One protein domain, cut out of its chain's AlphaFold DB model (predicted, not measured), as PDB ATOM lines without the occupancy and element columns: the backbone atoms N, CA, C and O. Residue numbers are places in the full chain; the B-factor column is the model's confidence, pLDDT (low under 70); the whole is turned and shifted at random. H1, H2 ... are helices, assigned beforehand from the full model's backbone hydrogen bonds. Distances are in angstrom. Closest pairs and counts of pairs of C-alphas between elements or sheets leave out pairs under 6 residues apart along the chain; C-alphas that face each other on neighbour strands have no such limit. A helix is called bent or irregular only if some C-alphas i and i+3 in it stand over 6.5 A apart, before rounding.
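This is residues 442 to 557 of the 649 residues of the protein "Mediator of RNA polymerase II transcription subunit 5" of [Candida] intermedia (UniProt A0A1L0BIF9). Four helices, H3, H4, H6 and H7, stand side by side in an up-and-down bundle, each running against the one before it in the chain. H5 crosses the bundle near the end where H3 begins and H4 ends, the short H1 and H2 lie at that same end, and residues 524 to 529 stick out at the other. The printed part has 116 residues with seven named helices, H1 to H7 in order, and no named strand; the class is all helix. It is compact, with a radius of gyration of the C-alphas of 15.0 A, and elongated, spanning 52 by 33 by 21 A.

H1, residues 442 to 447, begins at C-alpha 442 (-19.174, -21.297, 113.352); it is irregular, only just, with C-alphas 443 and 446 6.6 A apart. H2 is residues 449 to 452. H3, residues 454 to 473, is 28.4 A long from first to last C-alpha and begins at (-31.249, -9.279, 116.476). H4, residues 477 to 489, measures 18.3 A, and H5, residues 491 to 499, 11.9 A. H6, residues 506 to 518, measures 17.5 A. H7, residues 530 to 550, measures 30.4 A and ends at C-alpha 550 (-25.160, -18.952, 97.496).

H3 is the hub, touching four other helices. With residues 468 to 472 alone it touches H4 in a helical hairpin, at a shallow tilt of 31 degrees; the closest C-alphas, of Leu 471 and Leu 480, are 6.0 A apart. With residues 465 to 472 alone it touches H6, the same way at 6 degrees, closest at the C-alphas of Val 472 and Tyr 515, 6.6 A. H6 and H7 are a helical hairpin at 29 degrees, closest at the C-alphas of Leu 509 and Ile 544, 6.7 A. H7 touches H4, the same way at a shallow tilt of 33 degrees, only just short of steep; the C-alphas of Gly 481 and Ile 540 are closest, 5.3 A. H3 and H7 are apart, as are H4 and H6. H5 touches H3, about perpendicular at 85 degrees, closest at the C-alphas of Asn 461 and Ile 497, 4.5 A. H1 touches H5, closest at the C-alphas of Phe 442 and Val 493, 6.7 A. H2 and H3 touch only at the corner, only just, with 3 pairs of C-alphas within 8 A, the closest those of Ile 450 and Lys 456, 5.9 A. Every O i to N i+4 pair is within hydrogen-bond range in H3, H4, H5 and H7, against 8 of 9 in H6 and 0 of 2 in H1, where 2 of 3 O i to N i+3 pairs are; H2 is too short for an i+4 pair.

The two C-alphas farthest apart, of Phe 452 and Asp 526, are 51.8 A apart. The printed part has no cut. The link from H6 to H7, 11 residues, is long. The mean pLDDT of the printed part is 88.4, and residues 522 to 529 are under 70.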
ATOM      1  N   PHE A 442     -18.116 -21.743 114.265       93.25
ATOM      2  CA  PHE A 442     -19.174 -21.297 113.352       93.25
ATOM      3  C   PHE A 442     -20.356 -22.279 113.327       93.25
ATOM      4  O   PHE A 442     -21.501 -21.858 113.472       93.25
ATOM      5  N   GLN A 443     -20.111 -23.587 113.248       91.69
ATOM      6  CA  GLN A 443     -21.152 -24.623 113.275       91.69
ATOM      7  C   GLN A 443     -21.922 -24.682 114.604       91.69
ATOM      8  O   GLN A 443     -23.066 -25.152 114.643       91.69
ATOM      9  N   SER A 444     -21.320 -24.217 115.702       89.31
ATOM     10  CA  SER A 444     -21.979 -24.125 117.004       89.31
ATOM     11  C   SER A 444     -22.928 -22.928 117.098       89.31
ATOM     12  O   SER A 444     -23.967 -23.043 117.748       89.31
ATOM     13  N   LEU A 445     -22.642 -21.816 116.405       88.56
ATOM     14  CA  LEU A 445     -23.409 -20.571 116.522       88.56
ATOM     15  C   LEU A 445     -24.911 -20.758 116.240       88.56
ATOM     16  O   LEU A 445     -25.701 -20.351 117.093       88.56
ATOM     17  N   PRO A 446     -25.360 -21.417 115.150       85.44
ATOM     18  CA  PRO A 446     -26.785 -21.649 114.901       85.44
ATOM     19  C   PRO A 446     -27.497 -22.489 115.967       85.44
ATOM     20  O   PRO A 446     -28.719 -22.461 116.038       85.44
ATOM     21  N   LYS A 447     -26.755 -23.255 116.778       81.62
ATOM     22  CA  LYS A 447     -27.307 -24.063 117.879       81.62
ATOM     23  C   LYS A 447     -27.522 -23.235 119.150       81.62
ATOM     24  O   LYS A 447     -28.096 -23.735 120.109       81.62
ATOM     25  N   THR A 448     -27.050 -21.990 119.162       80.62
ATOM     26  CA  THR A 448     -27.238 -21.040 120.261       80.62
ATOM     27  C   THR A 448     -28.479 -20.172 120.045       80.62
ATOM     28  O   THR A 448     -29.115 -20.191 118.991       80.62
ATOM     29  N   ASN A 449     -28.771 -19.309 121.018       78.06
ATOM     30  CA  ASN A 449     -29.894 -18.377 120.949       78.06
ATOM     31  C   ASN A 449     -29.737 -17.273 119.883       78.06
ATOM     32  O   ASN A 449     -30.635 -16.449 119.746       78.06
ATOM     33  N   ILE A 450     -28.641 -17.223 119.110       84.69
ATOM     34  CA  ILE A 450     -28.398 -16.179 118.095       84.69
ATOM     35  C   ILE A 450     -29.548 -16.027 117.084       84.69
ATOM     36  O   ILE A 450     -29.832 -14.917 116.638       84.69
ATOM     37  N   LEU A 451     -30.266 -17.113 116.778       83.44
ATOM     38  CA  LEU A 451     -31.419 -17.118 115.868       83.44
ATOM     39  C   LEU A 451     -32.589 -16.249 116.360       83.44
ATOM     40  O   LEU A 451     -33.372 -15.767 115.550       83.44
ATOM     41  N   PHE A 452     -32.698 -16.014 117.669       82.81
ATOM     42  CA  PHE A 452     -33.758 -15.196 118.266       82.81
ATOM     43  C   PHE A 452     -33.334 -13.732 118.478       82.81
ATOM     44  O   PHE A 452     -34.154 -12.889 118.834       82.81
ATOM     45  N   LEU A 453     -32.051 -13.404 118.296       81.06
ATOM     46  CA  LEU A 453     -31.460 -12.206 118.893       81.06
ATOM     47  C   LEU A 453     -30.868 -11.264 117.865       81.06
ATOM     48  O   LEU A 453     -29.664 -11.285 117.609       81.06
ATOM     49  N   GLU A 454     -31.685 -10.330 117.396       86.44
ATOM     50  CA  GLU A 454     -31.249  -9.279 116.476       86.44
ATOM     51  C   GLU A 454     -29.965  -8.569 116.958       86.44
ATOM     52  O   GLU A 454     -29.040  -8.354 116.181       86.44
ATOM     53  N   LYS A 455     -29.835  -8.275 118.261       84.56
ATOM     54  CA  LYS A 455     -28.623  -7.640 118.817       84.56
ATOM     55  C   LYS A 455     -27.359  -8.492 118.653       84.56
ATOM     56  O   LYS A 455     -26.322  -7.944 118.284       84.56
ATOM     57  N   LYS A 456     -27.431  -9.806 118.907       85.69
ATOM     58  CA  LYS A 456     -26.281 -10.713 118.730       85.69
ATOM     59  C   LYS A 456     -25.975 -10.932 117.251       85.69
ATOM     60  O   LYS A 456     -24.807 -10.963 116.884       85.69
ATOM     61  N   GLN A 457     -26.998 -10.999 116.400       91.44
ATOM     62  CA  GLN A 457     -26.811 -11.050 114.948       91.44
ATOM     63  C   GLN A 457     -26.093  -9.787 114.440       91.44
ATOM     64  O   GLN A 457     -25.100  -9.890 113.726       91.44
ATOM     65  N   LYS A 458     -26.519  -8.592 114.881       90.75
ATOM     66  CA  LYS A 458     -25.855  -7.311 114.577       90.75
ATOM     67  C   LYS A 458     -24.417  -7.264 115.085       90.75
ATOM     68  O   LYS A 458     -23.548  -6.708 114.420       90.75
ATOM     69  N   GLN A 459     -24.150  -7.818 116.267       89.31
ATOM     70  CA  GLN A 459     -22.788  -7.914 116.786       89.31
ATOM     71  C   GLN A 459     -21.929  -8.845 115.928       89.31
ATOM     72  O   GLN A 459     -20.818  -8.464 115.576       89.31
ATOM     73  N   LEU A 460     -22.437 -10.025 115.567       92.00
ATOM     74  CA  LEU A 460     -21.737 -10.969 114.702       92.00
ATOM     75  C   LEU A 460     -21.417 -10.347 113.337       92.00
ATOM     76  O   LEU A 460     -20.282 -10.455 112.884       92.00
ATOM     77  N   ASN A 461     -22.373  -9.638 112.727       94.44
ATOM     78  CA  ASN A 461     -22.129  -8.855 111.515       94.44
ATOM     79  C   ASN A 461     -20.963  -7.870 111.723       94.44
ATOM     80  O   ASN A 461     -19.959  -7.944 111.016       94.44
ATOM     81  N   LYS A 462     -21.024  -7.017 112.756       93.56
ATOM     82  CA  LYS A 462     -19.948  -6.057 113.062       93.56
ATOM     83  C   LYS A 462     -18.593  -6.728 113.280       93.56
ATOM     84  O   LYS A 462     -17.577  -6.170 112.872       93.56
ATOM     85  N   LEU A 463     -18.561  -7.884 113.940       93.06
ATOM     86  CA  LEU A 463     -17.339  -8.653 114.162       93.06
ATOM     87  C   LEU A 463     -16.769  -9.191 112.848       93.06
ATOM     88  O   LEU A 463     -15.569  -9.062 112.633       93.06
ATOM     89  N   ALA A 464     -17.613  -9.705 111.951       95.44
ATOM     90  CA  ALA A 464     -17.186 -10.152 110.628       95.44
ATOM     91  C   ALA A 464     -16.575  -8.998 109.811       95.44
ATOM     92  O   ALA A 464     -15.476  -9.150 109.284       95.44
ATOM     93  N   HIS A 465     -17.214  -7.819 109.779       96.06
ATOM     94  CA  HIS A 465     -16.634  -6.645 109.112       96.06
ATOM     95  C   HIS A 465     -15.304  -6.224 109.729       96.06
ATOM     96  O   HIS A 465     -14.354  -6.004 108.989       96.06
ATOM     97  N   LYS A 466     -15.223  -6.141 111.064       95.00
ATOM     98  CA  LYS A 466     -13.981  -5.773 111.756       95.00
ATOM     99  C   LYS A 466     -12.854  -6.765 111.487       95.00
ATOM    100  O   LYS A 466     -11.724  -6.335 111.297       95.00
ATOM    101  N   ALA A 467     -13.158  -8.062 111.475       95.56
ATOM    102  CA  ALA A 467     -12.182  -9.097 111.165       95.56
ATOM    103  C   ALA A 467     -11.674  -8.945 109.728       95.56
ATOM    104  O   ALA A 467     -10.468  -8.889 109.525       95.56
ATOM    105  N   VAL A 468     -12.565  -8.787 108.743       96.94
ATOM    106  CA  VAL A 468     -12.157  -8.554 107.347       96.94
ATOM    107  C   VAL A 468     -11.328  -7.275 107.216       96.94
ATOM    108  O   VAL A 468     -10.270  -7.317 106.602       96.94
ATOM    109  N   ASP A 469     -11.749  -6.168 107.831       96.00
ATOM    110  CA  ASP A 469     -11.015  -4.894 107.777       96.00
ATOM    111  C   ASP A 469      -9.605  -5.016 108.373       96.00
ATOM    112  O   ASP A 469      -8.645  -4.517 107.787       96.00
ATOM    113  N   ALA A 470      -9.471  -5.693 109.518       95.06
ATOM    114  CA  ALA A 470      -8.178  -5.940 110.149       95.06
ATOM    115  C   ALA A 470      -7.285  -6.818 109.264       95.06
ATOM    116  O   ALA A 470      -6.158  -6.443 108.966       95.06
ATOM    117  N   LEU A 471      -7.810  -7.940 108.769       95.50
ATOM    118  CA  LEU A 471      -7.046  -8.895 107.966       95.50
ATOM    119  C   LEU A 471      -6.623  -8.327 106.605       95.50
ATOM    120  O   LEU A 471      -5.516  -8.604 106.155       95.50
ATOM    121  N   VAL A 472      -7.469  -7.509 105.972       94.44
ATOM    122  CA  VAL A 472      -7.137  -6.785 104.734       94.44
ATOM    123  C   VAL A 472      -6.041  -5.754 104.992       94.44
ATOM    124  O   VAL A 472      -5.067  -5.694 104.245       94.44
ATOM    125  N   LYS A 473      -6.166  -4.965 106.066       93.62
ATOM    126  CA  LYS A 473      -5.166  -3.958 106.441       93.62
ATOM    127  C   LYS A 473      -3.809  -4.590 106.760       93.62
ATOM    128  O   LYS A 473      -2.783  -4.070 106.329       93.62
ATOM    129  N   ASP A 474      -3.822  -5.708 107.478       91.38
ATOM    130  CA  ASP A 474      -2.627  -6.447 107.889       91.38
ATOM    131  C   ASP A 474      -2.121  -7.398 106.788       91.38
ATOM    132  O   ASP A 474      -1.204  -8.180 107.024       91.38
ATOM    133  N   LYS A 475      -2.741  -7.375 105.595       90.19
ATOM    134  CA  LYS A 475      -2.440  -8.250 104.446       90.19
ATOM    135  C   LYS A 475      -2.380  -9.745 104.794       90.19
ATOM    136  O   LYS A 475      -1.701 -10.530 104.136       90.19
ATOM    137  N   SER A 476      -3.126 -10.161 105.812       91.31
ATOM    138  CA  SER A 476      -3.136 -11.525 106.342       91.31
ATOM    139  C   SER A 476      -4.019 -12.444 105.487       91.31
ATOM    140  O   SER A 476      -5.090 -12.882 105.921       91.31
ATOM    141  N   SER A 477      -3.566 -12.729 104.261       92.00
ATOM    142  CA  SER A 477      -4.293 -13.521 103.252       92.00
ATOM    143  C   SER A 477      -4.703 -14.905 103.756       92.00
ATOM    144  O   SER A 477      -5.828 -15.340 103.519       92.00
ATOM    145  N   GLU A 478      -3.832 -15.574 104.512       91.50
ATOM    146  CA  GLU A 478      -4.123 -16.890 105.077       91.50
ATOM    147  C   GLU A 478      -5.317 -16.851 106.041       91.50
ATOM    148  O   GLU A 478      -6.297 -17.580 105.874       91.50
ATOM    149  N   LYS A 479      -5.263 -15.973 107.053       95.19
ATOM    150  CA  LYS A 479      -6.343 -15.814 108.039       95.19
ATOM    151  C   LYS A 479      -7.641 -15.374 107.362       95.19
ATOM    152  O   LYS A 479      -8.715 -15.853 107.726       95.19
ATOM    153  N   LEU A 480      -7.558 -14.514 106.344       96.19
ATOM    154  CA  LEU A 480      -8.718 -14.133 105.542       96.19
ATOM    155  C   LEU A 480      -9.321 -15.350 104.821       96.19
ATOM    156  O   LEU A 480     -10.534 -15.550 104.869       96.19
ATOM    157  N   GLY A 481      -8.479 -16.207 104.239       94.81
ATOM    158  CA  GLY A 481      -8.887 -17.483 103.656       94.81
ATOM    159  C   GLY A 481      -9.578 -18.403 104.668       94.81
ATOM    160  O   GLY A 481     -10.671 -18.899 104.396       94.81
ATOM    161  N   ARG A 482      -9.014 -18.564 105.874       95.81
ATOM    162  CA  ARG A 482      -9.616 -19.359 106.966       95.81
ATOM    163  C   ARG A 482     -11.013 -18.859 107.352       95.81
ATOM    164  O   ARG A 482     -11.929 -19.667 107.520       95.81
ATOM    165  N   LEU A 483     -11.205 -17.538 107.445       96.75
ATOM    166  CA  LEU A 483     -12.517 -16.933 107.707       96.75
ATOM    167  C   LEU A 483     -13.527 -17.266 106.598       96.75
ATOM    168  O   LEU A 483     -14.654 -17.668 106.893       96.75
ATOM    169  N   LEU A 484     -13.127 -17.144 105.331       96.88
ATOM    170  CA  LEU A 484     -13.996 -17.441 104.190       96.88
ATOM    171  C   LEU A 484     -14.353 -18.929 104.102       96.88
ATOM    172  O   LEU A 484     -15.508 -19.257 103.831       96.88
ATOM    173  N   ILE A 485     -13.415 -19.828 104.409       95.50
ATOM    174  CA  ILE A 485     -13.681 -21.270 104.506       95.50
ATOM    175  C   ILE A 485     -14.706 -21.553 105.610       95.50
ATOM    176  O   ILE A 485     -15.659 -22.303 105.382       95.50
ATOM    177  N   ALA A 486     -14.568 -20.937 106.788       95.31
ATOM    178  CA  ALA A 486     -15.523 -21.107 107.885       95.31
ATOM    179  C   ALA A 486     -16.933 -20.606 107.516       95.31
ATOM    180  O   ALA A 486     -17.932 -21.277 107.800       95.31
ATOM    181  N   MET A 487     -17.015 -19.467 106.822       94.94
ATOM    182  CA  MET A 487     -18.262 -18.911 106.288       94.94
ATOM    183  C   MET A 487     -18.899 -19.809 105.216       94.94
ATOM    184  O   MET A 487     -20.114 -20.028 105.241       94.94
ATOM    185  N   ALA A 488     -18.101 -20.370 104.305       92.88
ATOM    186  CA  ALA A 488     -18.581 -21.271 103.257       92.88
ATOM    187  C   ALA A 488     -19.089 -22.607 103.827       92.88
ATOM    188  O   ALA A 488     -20.123 -23.113 103.396       92.88
ATOM    189  N   ASN A 489     -18.413 -23.139 104.852       92.25
ATOM    190  CA  ASN A 489     -18.816 -24.370 105.541       92.25
ATOM    191  C   ASN A 489     -20.036 -24.192 106.451       92.25
ATOM    192  O   ASN A 489     -20.656 -25.177 106.853       92.25
ATOM    193  N   THR A 490     -20.407 -22.950 106.773       91.75
ATOM    194  CA  THR A 490     -21.561 -22.670 107.632       91.75
ATOM    195  C   THR A 490     -22.481 -21.611 107.016       91.75
ATOM    196  O   THR A 490     -22.586 -20.499 107.545       91.75
ATOM    197  N   PRO A 491     -23.230 -21.941 105.941       90.94
ATOM    198  CA  PRO A 491     -24.056 -20.965 105.230       90.94
ATOM    199  C   PRO A 491     -25.084 -20.265 106.119       90.94
ATOM    200  O   PRO A 491     -25.379 -19.094 105.915       90.94
ATOM    201  N   THR A 492     -25.609 -20.938 107.147       90.62
ATOM    202  CA  THR A 492     -26.522 -20.333 108.129       90.62
ATOM    203  C   THR A 492     -25.897 -19.127 108.838       90.62
ATOM    204  O   THR A 492     -26.583 -18.135 109.058       90.62
ATOM    205  N   VAL A 493     -24.604 -19.178 109.175       93.19
ATOM    206  CA  VAL A 493     -23.898 -18.066 109.834       93.19
ATOM    207  C   VAL A 493     -23.672 -16.923 108.850       93.19
ATOM    208  O   VAL A 493     -23.946 -15.774 109.186       93.19
ATOM    209  N   SER A 494     -23.270 -17.237 107.618       94.88
ATOM    210  CA  SER A 494     -23.151 -16.258 106.529       94.88
ATOM    211  C   SER A 494     -24.479 -15.545 106.264       94.88
ATOM    212  O   SER A 494     -24.525 -14.321 106.210       94.88
ATOM    213  N   ASN A 495     -25.582 -16.295 106.206       94.69
ATOM    214  CA  ASN A 495     -26.929 -15.744 106.087       94.69
ATOM    215  C   ASN A 495     -27.260 -14.774 107.239       94.69
ATOM    216  O   ASN A 495     -27.778 -13.694 106.985       94.69
ATOM    217  N   ILE A 496     -26.920 -15.106 108.493       94.25
ATOM    218  CA  ILE A 496     -27.107 -14.200 109.644       94.25
ATOM    219  C   ILE A 496     -26.279 -12.917 109.488       94.25
ATOM    220  O   ILE A 496     -26.790 -11.827 109.747       94.25
ATOM    221  N   ILE A 497     -25.007 -13.046 109.094       94.88
ATOM    222  CA  ILE A 497     -24.094 -11.910 108.911       94.88
ATOM    223  C   ILE A 497     -24.659 -10.946 107.867       94.88
ATOM    224  O   ILE A 497     -24.766  -9.753 108.148       94.88
ATOM    225  N   PHE A 498     -25.053 -11.458 106.700       94.94
ATOM    226  CA  PHE A 498     -25.527 -10.630 105.591       94.94
ATOM    227  C   PHE A 498     -26.951 -10.125 105.780       94.94
ATOM    228  O   PHE A 498     -27.264  -9.034 105.326       94.94
ATOM    229  N   PHE A 499     -27.811 -10.859 106.489       94.50
ATOM    230  CA  PHE A 499     -29.151 -10.378 106.826       94.50
ATOM    231  C   PHE A 499     -29.106  -9.066 107.620       94.50
ATOM    232  O   PHE A 499     -29.978  -8.225 107.457       94.50
ATOM    233  N   GLN A 500     -28.102  -8.872 108.479       93.06
ATOM    234  CA  GLN A 500     -27.972  -7.655 109.292       93.06
ATOM    235  C   GLN A 500     -27.210  -6.516 108.595       93.06
ATOM    236  O   GLN A 500     -27.081  -5.436 109.177       93.06
ATOM    237  N   ASP A 501     -26.697  -6.747 107.388       92.62
ATOM    238  CA  ASP A 501     -25.988  -5.746 106.599       92.62
ATOM    239  C   ASP A 501     -26.981  -4.990 105.695       92.62
ATOM    240  O   ASP A 501     -27.695  -5.631 104.922       92.62
ATOM    241  N   PRO A 502     -27.042  -3.644 105.737       88.19
ATOM    242  CA  PRO A 502     -27.879  -2.861 104.825       88.19
ATOM    243  C   PRO A 502     -27.575  -3.079 103.336       88.19
ATOM    244  O   PRO A 502     -28.447  -2.852 102.502       88.19
ATOM    245  N   LEU A 503     -26.349  -3.487 102.998       89.69
ATOM    246  CA  LEU A 503     -25.929  -3.823 101.636       89.69
ATOM    247  C   LEU A 503     -26.005  -5.336 101.368       89.69
ATOM    248  O   LEU A 503     -25.563  -5.811 100.320       89.69
ATOM    249  N   GLY A 504     -26.538  -6.118 102.309       92.31
ATOM    250  CA  GLY A 504     -26.536  -7.570 102.227       92.31
ATOM    251  C   GLY A 504     -25.109  -8.116 102.061       92.31
ATOM    252  O   GLY A 504     -24.173  -7.643 102.707       92.31
ATOM    253  N   PRO A 505     -24.889  -9.091 101.164       94.25
ATOM    254  CA  PRO A 505     -23.556  -9.629 100.896       94.25
ATOM    255  C   PRO A 505     -22.551  -8.604 100.355       94.25
ATOM    256  O   PRO A 505     -21.344  -8.786 100.541       94.25
ATOM    257  N   TRP A 506     -23.012  -7.514  99.729       92.44
ATOM    258  CA  TRP A 506     -22.128  -6.501  99.144       92.44
ATOM    259  C   TRP A 506     -21.232  -5.811 100.169       92.44
ATOM    260  O   TRP A 506     -20.095  -5.473  99.837       92.44
ATOM    261  N   GLY A 507     -21.676  -5.667 101.422       91.62
ATOM    262  CA  GLY A 507     -20.890  -4.990 102.454       91.62
ATOM    263  C   GLY A 507     -19.571  -5.693 102.808       91.62
ATOM    264  O   GLY A 507     -18.611  -5.025 103.204       91.62
ATOM    265  N   LEU A 508     -19.477  -7.020 102.629       94.56
ATOM    266  CA  LEU A 508     -18.202  -7.754 102.697       94.56
ATOM    267  C   LEU A 508     -17.608  -8.016 101.312       94.56
ATOM    268  O   LEU A 508     -16.397  -7.875 101.152       94.56
ATOM    269  N   LEU A 509     -18.427  -8.354 100.309       94.44
ATOM    270  CA  LEU A 509     -17.935  -8.653  98.960       94.44
ATOM    271  C   LEU A 509     -17.128  -7.500  98.365       94.44
ATOM    272  O   LEU A 509     -16.057  -7.755  97.825       94.44
ATOM    273  N   ASN A 510     -17.579  -6.250  98.514       92.81
ATOM    274  CA  ASN A 510     -16.842  -5.090  98.007       92.81
ATOM    275  C   ASN A 510     -15.427  -5.016  98.598       92.81
ATOM    276  O   ASN A 510     -14.475  -4.753  97.871       92.81
ATOM    277  N   LYS A 511     -15.271  -5.311  99.896       93.75
ATOM    278  CA  LYS A 511     -13.970  -5.299 100.583       93.75
ATOM    279  C   LYS A 511     -13.050  -6.406 100.071       93.75
ATOM    280  O   LYS A 511     -11.874  -6.164  99.828       93.75
ATOM    281  N   LEU A 512     -13.595  -7.608  99.891       95.50
ATOM    282  CA  LEU A 512     -12.851  -8.780  99.423       95.50
ATOM    283  C   LEU A 512     -12.422  -8.642  97.957       95.50
ATOM    284  O   LEU A 512     -11.274  -8.925  97.622       95.50
ATOM    285  N   ILE A 513     -13.332  -8.177  97.096       93.56
ATOM    286  CA  ILE A 513     -13.066  -7.904  95.679       93.56
ATOM    287  C   ILE A 513     -11.985  -6.832  95.552       93.56
ATOM    288  O   ILE A 513     -11.019  -7.024  94.820       93.56
ATOM    289  N   LEU A 514     -12.119  -5.732  96.300       92.06
ATOM    290  CA  LEU A 514     -11.138  -4.653  96.283       92.06
ATOM    291  C   LEU A 514      -9.761  -5.133  96.753       92.06
ATOM    292  O   LEU A 514      -8.761  -4.795  96.129       92.06
ATOM    293  N   TYR A 515      -9.713  -5.953  97.808       93.31
ATOM    294  CA  TYR A 515      -8.467  -6.544  98.287       93.31
ATOM    295  C   TYR A 515      -7.795  -7.407  97.215       93.31
ATOM    296  O   TYR A 515      -6.622  -7.193  96.924       93.31
ATOM    297  N   LEU A 516      -8.531  -8.326  96.574       91.88
ATOM    298  CA  LEU A 516      -7.972  -9.140  95.491       91.88
ATOM    299  C   LEU A 516      -7.508  -8.296  94.307       91.88
ATOM    300  O   LEU A 516      -6.481  -8.599  93.707       91.88
ATOM    301  N   ASP A 517      -8.247  -7.247  93.958       87.38
ATOM    302  CA  ASP A 517      -7.912  -6.388  92.827       87.38
ATOM    303  C   ASP A 517      -6.667  -5.531  93.088       87.38
ATOM    304  O   ASP A 517      -5.885  -5.330  92.159       87.38
ATOM    305  N   GLN A 518      -6.449  -5.079  94.324       85.94
ATOM    306  CA  GLN A 518      -5.354  -4.171  94.686       85.94
ATOM    307  C   GLN A 518      -4.095  -4.880  95.184       85.94
ATOM    308  O   GLN A 518      -2.990  -4.410  94.921       85.94
ATOM    309  N   GLU A 519      -4.233  -5.996  95.900       85.44
ATOM    310  CA  GLU A 519      -3.078  -6.707  96.434       85.44
ATOM    311  C   GLU A 519      -2.311  -7.392  95.295       85.44
ATOM    312  O   GLU A 519      -2.891  -7.963  94.360       85.44
ATOM    313  N   SER A 520      -0.983  -7.293  95.353       76.56
ATOM    314  CA  SER A 520      -0.092  -7.813  94.318       76.56
ATOM    315  C   SER A 520       0.251  -9.288  94.526       76.56
ATOM    316  O   SER A 520       0.657  -9.938  93.565       76.56
ATOM    317  N   PHE A 521       0.060  -9.811  95.749       79.06
ATOM    318  CA  PHE A 521       0.408 -11.186  96.142       79.06
ATOM    319  C   PHE A 521       1.851 -11.546  95.749       79.06
ATOM    320  O   PHE A 521       2.139 -12.669  95.333       79.06
ATOM    321  N   ARG A 522       2.752 -10.558  95.826       68.56
ATOM    322  CA  ARG A 522       4.177 -10.747  95.546       68.56
ATOM    323  C   ARG A 522       4.810 -11.570  96.658       68.56
ATOM    324  O   ARG A 522       4.419 -11.475  97.817       68.56
ATOM    325  N   VAL A 523       5.778 -12.372  96.258       65.50
ATOM    326  CA  VAL A 523       6.597 -13.205  97.131       65.50
ATOM    327  C   VAL A 523       7.993 -12.620  96.994       65.50
ATOM    328  O   VAL A 523       8.430 -12.406  95.860       65.50
ATOM    329  N   ASP A 524       8.630 -12.266  98.109       60.53
ATOM    330  CA  ASP A 524       9.981 -11.707  98.075       60.53
ATOM    331  C   ASP A 524      10.927 -12.696  97.369       60.53
ATOM    332  O   ASP A 524      10.728 -13.909  97.437       60.53
ATOM    333  N   GLU A 525      11.939 -12.196  96.651       55.94
ATOM    334  CA  GLU A 525      12.857 -13.046  95.865       55.94
ATOM    335  C   GLU A 525      13.565 -14.105  96.730       55.94
ATOM    336  O   GLU A 525      13.869 -15.196  96.244       55.94
ATOM    337  N   ASP A 526      13.741 -13.803  98.019       55.75
ATOM    338  CA  ASP A 526      14.351 -14.668  99.032       55.75
ATOM    339  C   ASP A 526      13.363 -15.660  99.677       55.75
ATOM    340  O   ASP A 526      13.782 -16.558 100.412       55.75
ATOM    341  N   ASP A 527      12.058 -15.522  99.418       56.56
ATOM    342  CA  ASP A 527      11.017 -16.323 100.053       56.56
ATOM    343  C   ASP A 527      10.609 -17.501  99.151       56.56
ATOM    344  O   ASP A 527      10.117 -17.367  98.025       56.56
ATOM    345  N   SER A 528      10.857 -18.713  99.646       54.84
ATOM    346  CA  SER A 528      10.677 -19.967  98.895       54.84
ATOM    347  C   SER A 528       9.213 -20.413  98.789       54.84
ATOM    348  O   SER A 528       8.910 -21.381  98.096       54.84
ATOM    349  N   ASN A 529       8.287 -19.685  99.419       65.69
ATOM    350  CA  ASN A 529       6.935 -20.165  99.693       65.69
ATOM    351  C   ASN A 529       5.843 -19.515  98.814       65.69
ATOM    352  O   ASN A 529       4.742 -19.200  99.268       65.69
ATOM    353  N   PHE A 530       6.127 -19.312  97.520       73.19
ATOM    354  CA  PHE A 530       5.187 -18.663  96.589       73.19
ATOM    355  C   PHE A 530       3.883 -19.443  96.368       73.19
ATOM    356  O   PHE A 530       2.845 -18.847  96.067       73.19
ATOM    357  N   GLN A 531       3.930 -20.767  96.536       78.19
ATOM    358  CA  GLN A 531       2.776 -21.650  96.385       78.19
ATOM    359  C   GLN A 531       1.672 -21.311  97.391       78.19
ATOM    360  O   GLN A 531       0.509 -21.202  96.998       78.19
ATOM    361  N   ASP A 532       2.030 -21.051  98.651       81.94
ATOM    362  CA  ASP A 532       1.075 -20.703  99.708       81.94
ATOM    363  C   ASP A 532       0.368 -19.381  99.396       81.94
ATOM    364  O   ASP A 532      -0.860 -19.297  99.426       81.94
ATOM    365  N   THR A 533       1.120 -18.363  98.975       83.19
ATOM    366  CA  THR A 533       0.566 -17.061  98.572       83.19
ATOM    367  C   THR A 533      -0.432 -17.190  97.416       83.19
ATOM    368  O   THR A 533      -1.505 -16.575  97.435       83.19
ATOM    369  N   TYR A 534      -0.126 -18.030  96.423       86.12
ATOM    370  CA  TYR A 534      -0.997 -18.268  95.266       86.12
ATOM    371  C   TYR A 534      -2.225 -19.107  95.638       86.12
ATOM    372  O   TYR A 534      -3.320 -18.892  95.096       86.12
ATOM    373  N   ALA A 535      -2.072 -20.034  96.584       87.94
ATOM    374  CA  ALA A 535      -3.171 -20.791  97.158       87.94
ATOM    375  C   ALA A 535      -4.114 -19.871  97.945       87.94
ATOM    376  O   ALA A 535      -5.329 -19.949  97.756       87.94
ATOM    377  N   TYR A 536      -3.595 -18.938  98.750       90.44
ATOM    378  CA  TYR A 536      -4.428 -17.988  99.494       90.44
ATOM    379  C   TYR A 536      -5.257 -17.091  98.575       90.44
ATOM    380  O   TYR A 536      -6.452 -16.915  98.826       90.44
ATOM    381  N   PHE A 537      -4.679 -16.597  97.474       91.94
ATOM    382  CA  PHE A 537      -5.444 -15.898  96.436       91.94
ATOM    383  C   PHE A 537      -6.617 -16.756  95.932       91.94
ATOM    384  O   PHE A 537      -7.762 -16.298  95.899       91.94
ATOM    385  N   GLY A 538      -6.349 -18.022  95.594       91.69
ATOM    386  CA  GLY A 538      -7.360 -18.973  95.126       91.69
ATOM    387  C   GLY A 538      -8.458 -19.256  96.140       91.69
ATOM    388  O   GLY A 538      -9.636 -19.306  95.778       91.69
ATOM    389  N   VAL A 539      -8.097 -19.406  97.414       94.31
ATOM    390  CA  VAL A 539      -9.039 -19.627  98.517       94.31
ATOM    391  C   VAL A 539      -9.946 -18.413  98.695       94.31
ATOM    392  O   VAL A 539     -11.163 -18.573  98.803       94.31
ATOM    393  N   ILE A 540      -9.390 -17.197  98.675       96.19
ATOM    394  CA  ILE A 540     -10.181 -15.966  98.795       96.19
ATOM    395  C   ILE A 540     -11.119 -15.818  97.593       96.19
ATOM    396  O   ILE A 540     -12.316 -15.586  97.777       96.19
ATOM    397  N   LEU A 541     -10.615 -16.023  96.372       94.44
ATOM    398  CA  LEU A 541     -11.416 -15.987  95.147       94.44
ATOM    399  C   LEU A 541     -12.552 -17.020  95.180       94.44
ATOM    400  O   LEU A 541     -13.695 -16.702  94.854       94.44
ATOM    401  N   SER A 542     -12.263 -18.240  95.634       93.56
ATOM    402  CA  SER A 542     -13.260 -19.304  95.796       93.56
ATOM    403  C   SER A 542     -14.299 -18.954  96.859       93.56
ATOM    404  O   SER A 542     -15.484 -19.212  96.664       93.56
ATOM    405  N   GLY A 543     -13.889 -18.310  97.956       95.00
ATOM    406  CA  GLY A 543     -14.795 -17.782  98.975       95.00
ATOM    407  C   GLY A 543     -15.744 -16.713  98.425       95.00
ATOM    408  O   GLY A 543     -16.945 -16.766  98.689       95.00
ATOM    409  N   ILE A 544     -15.237 -15.788  97.600       94.88
ATOM    410  CA  ILE A 544     -16.059 -14.791  96.894       94.88
ATOM    411  C   ILE A 544     -17.067 -15.491  95.976       94.88
ATOM    412  O   ILE A 544     -18.257 -15.180  96.037       94.88
ATOM    413  N   ILE A 545     -16.626 -16.464  95.171       92.81
ATOM    414  CA  ILE A 545     -17.514 -17.244  94.291       92.81
ATOM    415  C   ILE A 545     -18.577 -17.985  95.113       92.81
ATOM    416  O   ILE A 545     -19.752 -17.946  94.757       92.81
ATOM    417  N   ALA A 546     -18.211 -18.604  96.237       93.25
ATOM    418  CA  ALA A 546     -19.151 -19.315  97.101       93.25
ATOM    419  C   ALA A 546     -20.259 -18.392  97.636       93.25
ATOM    420  O   ALA A 546     -21.433 -18.769  97.621       93.25
ATOM    421  N   ILE A 547     -19.914 -17.167  98.051       93.94
ATOM    422  CA  ILE A 547     -20.897 -16.152  98.458       93.94
ATOM    423  C   ILE A 547     -21.765 -15.755  97.253       93.94
ATOM    424  O   ILE A 547     -22.991 -15.782  97.340       93.94
ATOM    425  N   VAL A 548     -21.152 -15.435  96.112       91.50
ATOM    426  CA  VAL A 548     -21.861 -15.017  94.892       91.50
ATOM    427  C   VAL A 548     -22.903 -16.047  94.457       91.50
ATOM    428  O   VAL A 548     -24.040 -15.681  94.164       91.50
ATOM    429  N   VAL A 549     -22.544 -17.331  94.482       89.75
ATOM    430  CA  VAL A 549     -23.432 -18.441  94.117       89.75
ATOM    431  C   VAL A 549     -24.531 -18.646  95.151       89.75
ATOM    432  O   VAL A 549     -25.699 -18.763  94.788       89.75
ATOM    433  N   HIS A 550     -24.184 -18.679  96.440       90.56
ATOM    434  CA  HIS A 550     -25.160 -18.952  97.496       90.56
ATOM    435  C   HIS A 550     -26.243 -17.867  97.588       90.56
ATOM    436  O   HIS A 550     -27.409 -18.175  97.837       90.56
ATOM    437  N   PHE A 551     -25.859 -16.607  97.371       91.44
ATOM    438  CA  PHE A 551     -26.735 -15.443  97.503       91.44
ATOM    439  C   PHE A 551     -27.225 -14.881  96.165       91.44
ATOM    440  O   PHE A 551     -27.852 -13.828  96.154       91.44
ATOM    441  N   ASN A 552     -26.965 -15.572  95.049       89.06
ATOM    442  CA  ASN A 552     -27.400 -15.178  93.706       89.06
ATOM    443  C   ASN A 552     -27.052 -13.718  93.350       89.06
ATOM    444  O   ASN A 552     -27.909 -12.924  92.964       89.06
ATOM    445  N   ILE A 553     -25.784 -13.348  93.535       88.88
ATOM    446  CA  ILE A 553     -25.341 -11.959  93.397       88.88
ATOM    447  C   ILE A 553     -25.311 -11.520  91.933       88.88
ATOM    448  O   ILE A 553     -24.645 -12.126  91.090       88.88
ATOM    449  N   ASP A 554     -25.975 -10.395  91.664       82.19
ATOM    450  CA  ASP A 554     -25.970  -9.719  90.372       82.19
ATOM    451  C   ASP A 554     -24.864  -8.658  90.296       82.19
ATOM    452  O   ASP A 554     -25.005  -7.547  90.815       82.19
ATOM    453  N   PHE A 555     -23.777  -8.969  89.588       82.62
ATOM    454  CA  PHE A 555     -22.646  -8.054  89.400       82.62
ATOM    455  C   PHE A 555     -22.991  -6.746  88.670       82.62
ATOM    456  O   PHE A 555     -22.187  -5.818  88.709       82.62
ATOM    457  N   ARG A 556     -24.175  -6.603  88.052       73.94
ATOM    458  CA  ARG A 556     -24.628  -5.300  87.516       73.94
ATOM    459  C   ARG A 556     -24.793  -4.242  88.608       73.94
ATOM    460  O   ARG A 556     -24.775  -3.055  88.300       73.94
ATOM    461  N   LEU A 557     -24.967  -4.675  89.856       70.12
ATOM    462  CA  LEU A 557     -25.109  -3.821  91.032       70.12
ATOM    463  C   LEU A 557     -23.770  -3.554  91.740       70.12
ATOM    464  O   LEU A 557     -23.759  -2.893  92.774       70.12
TER     465      LEU A 557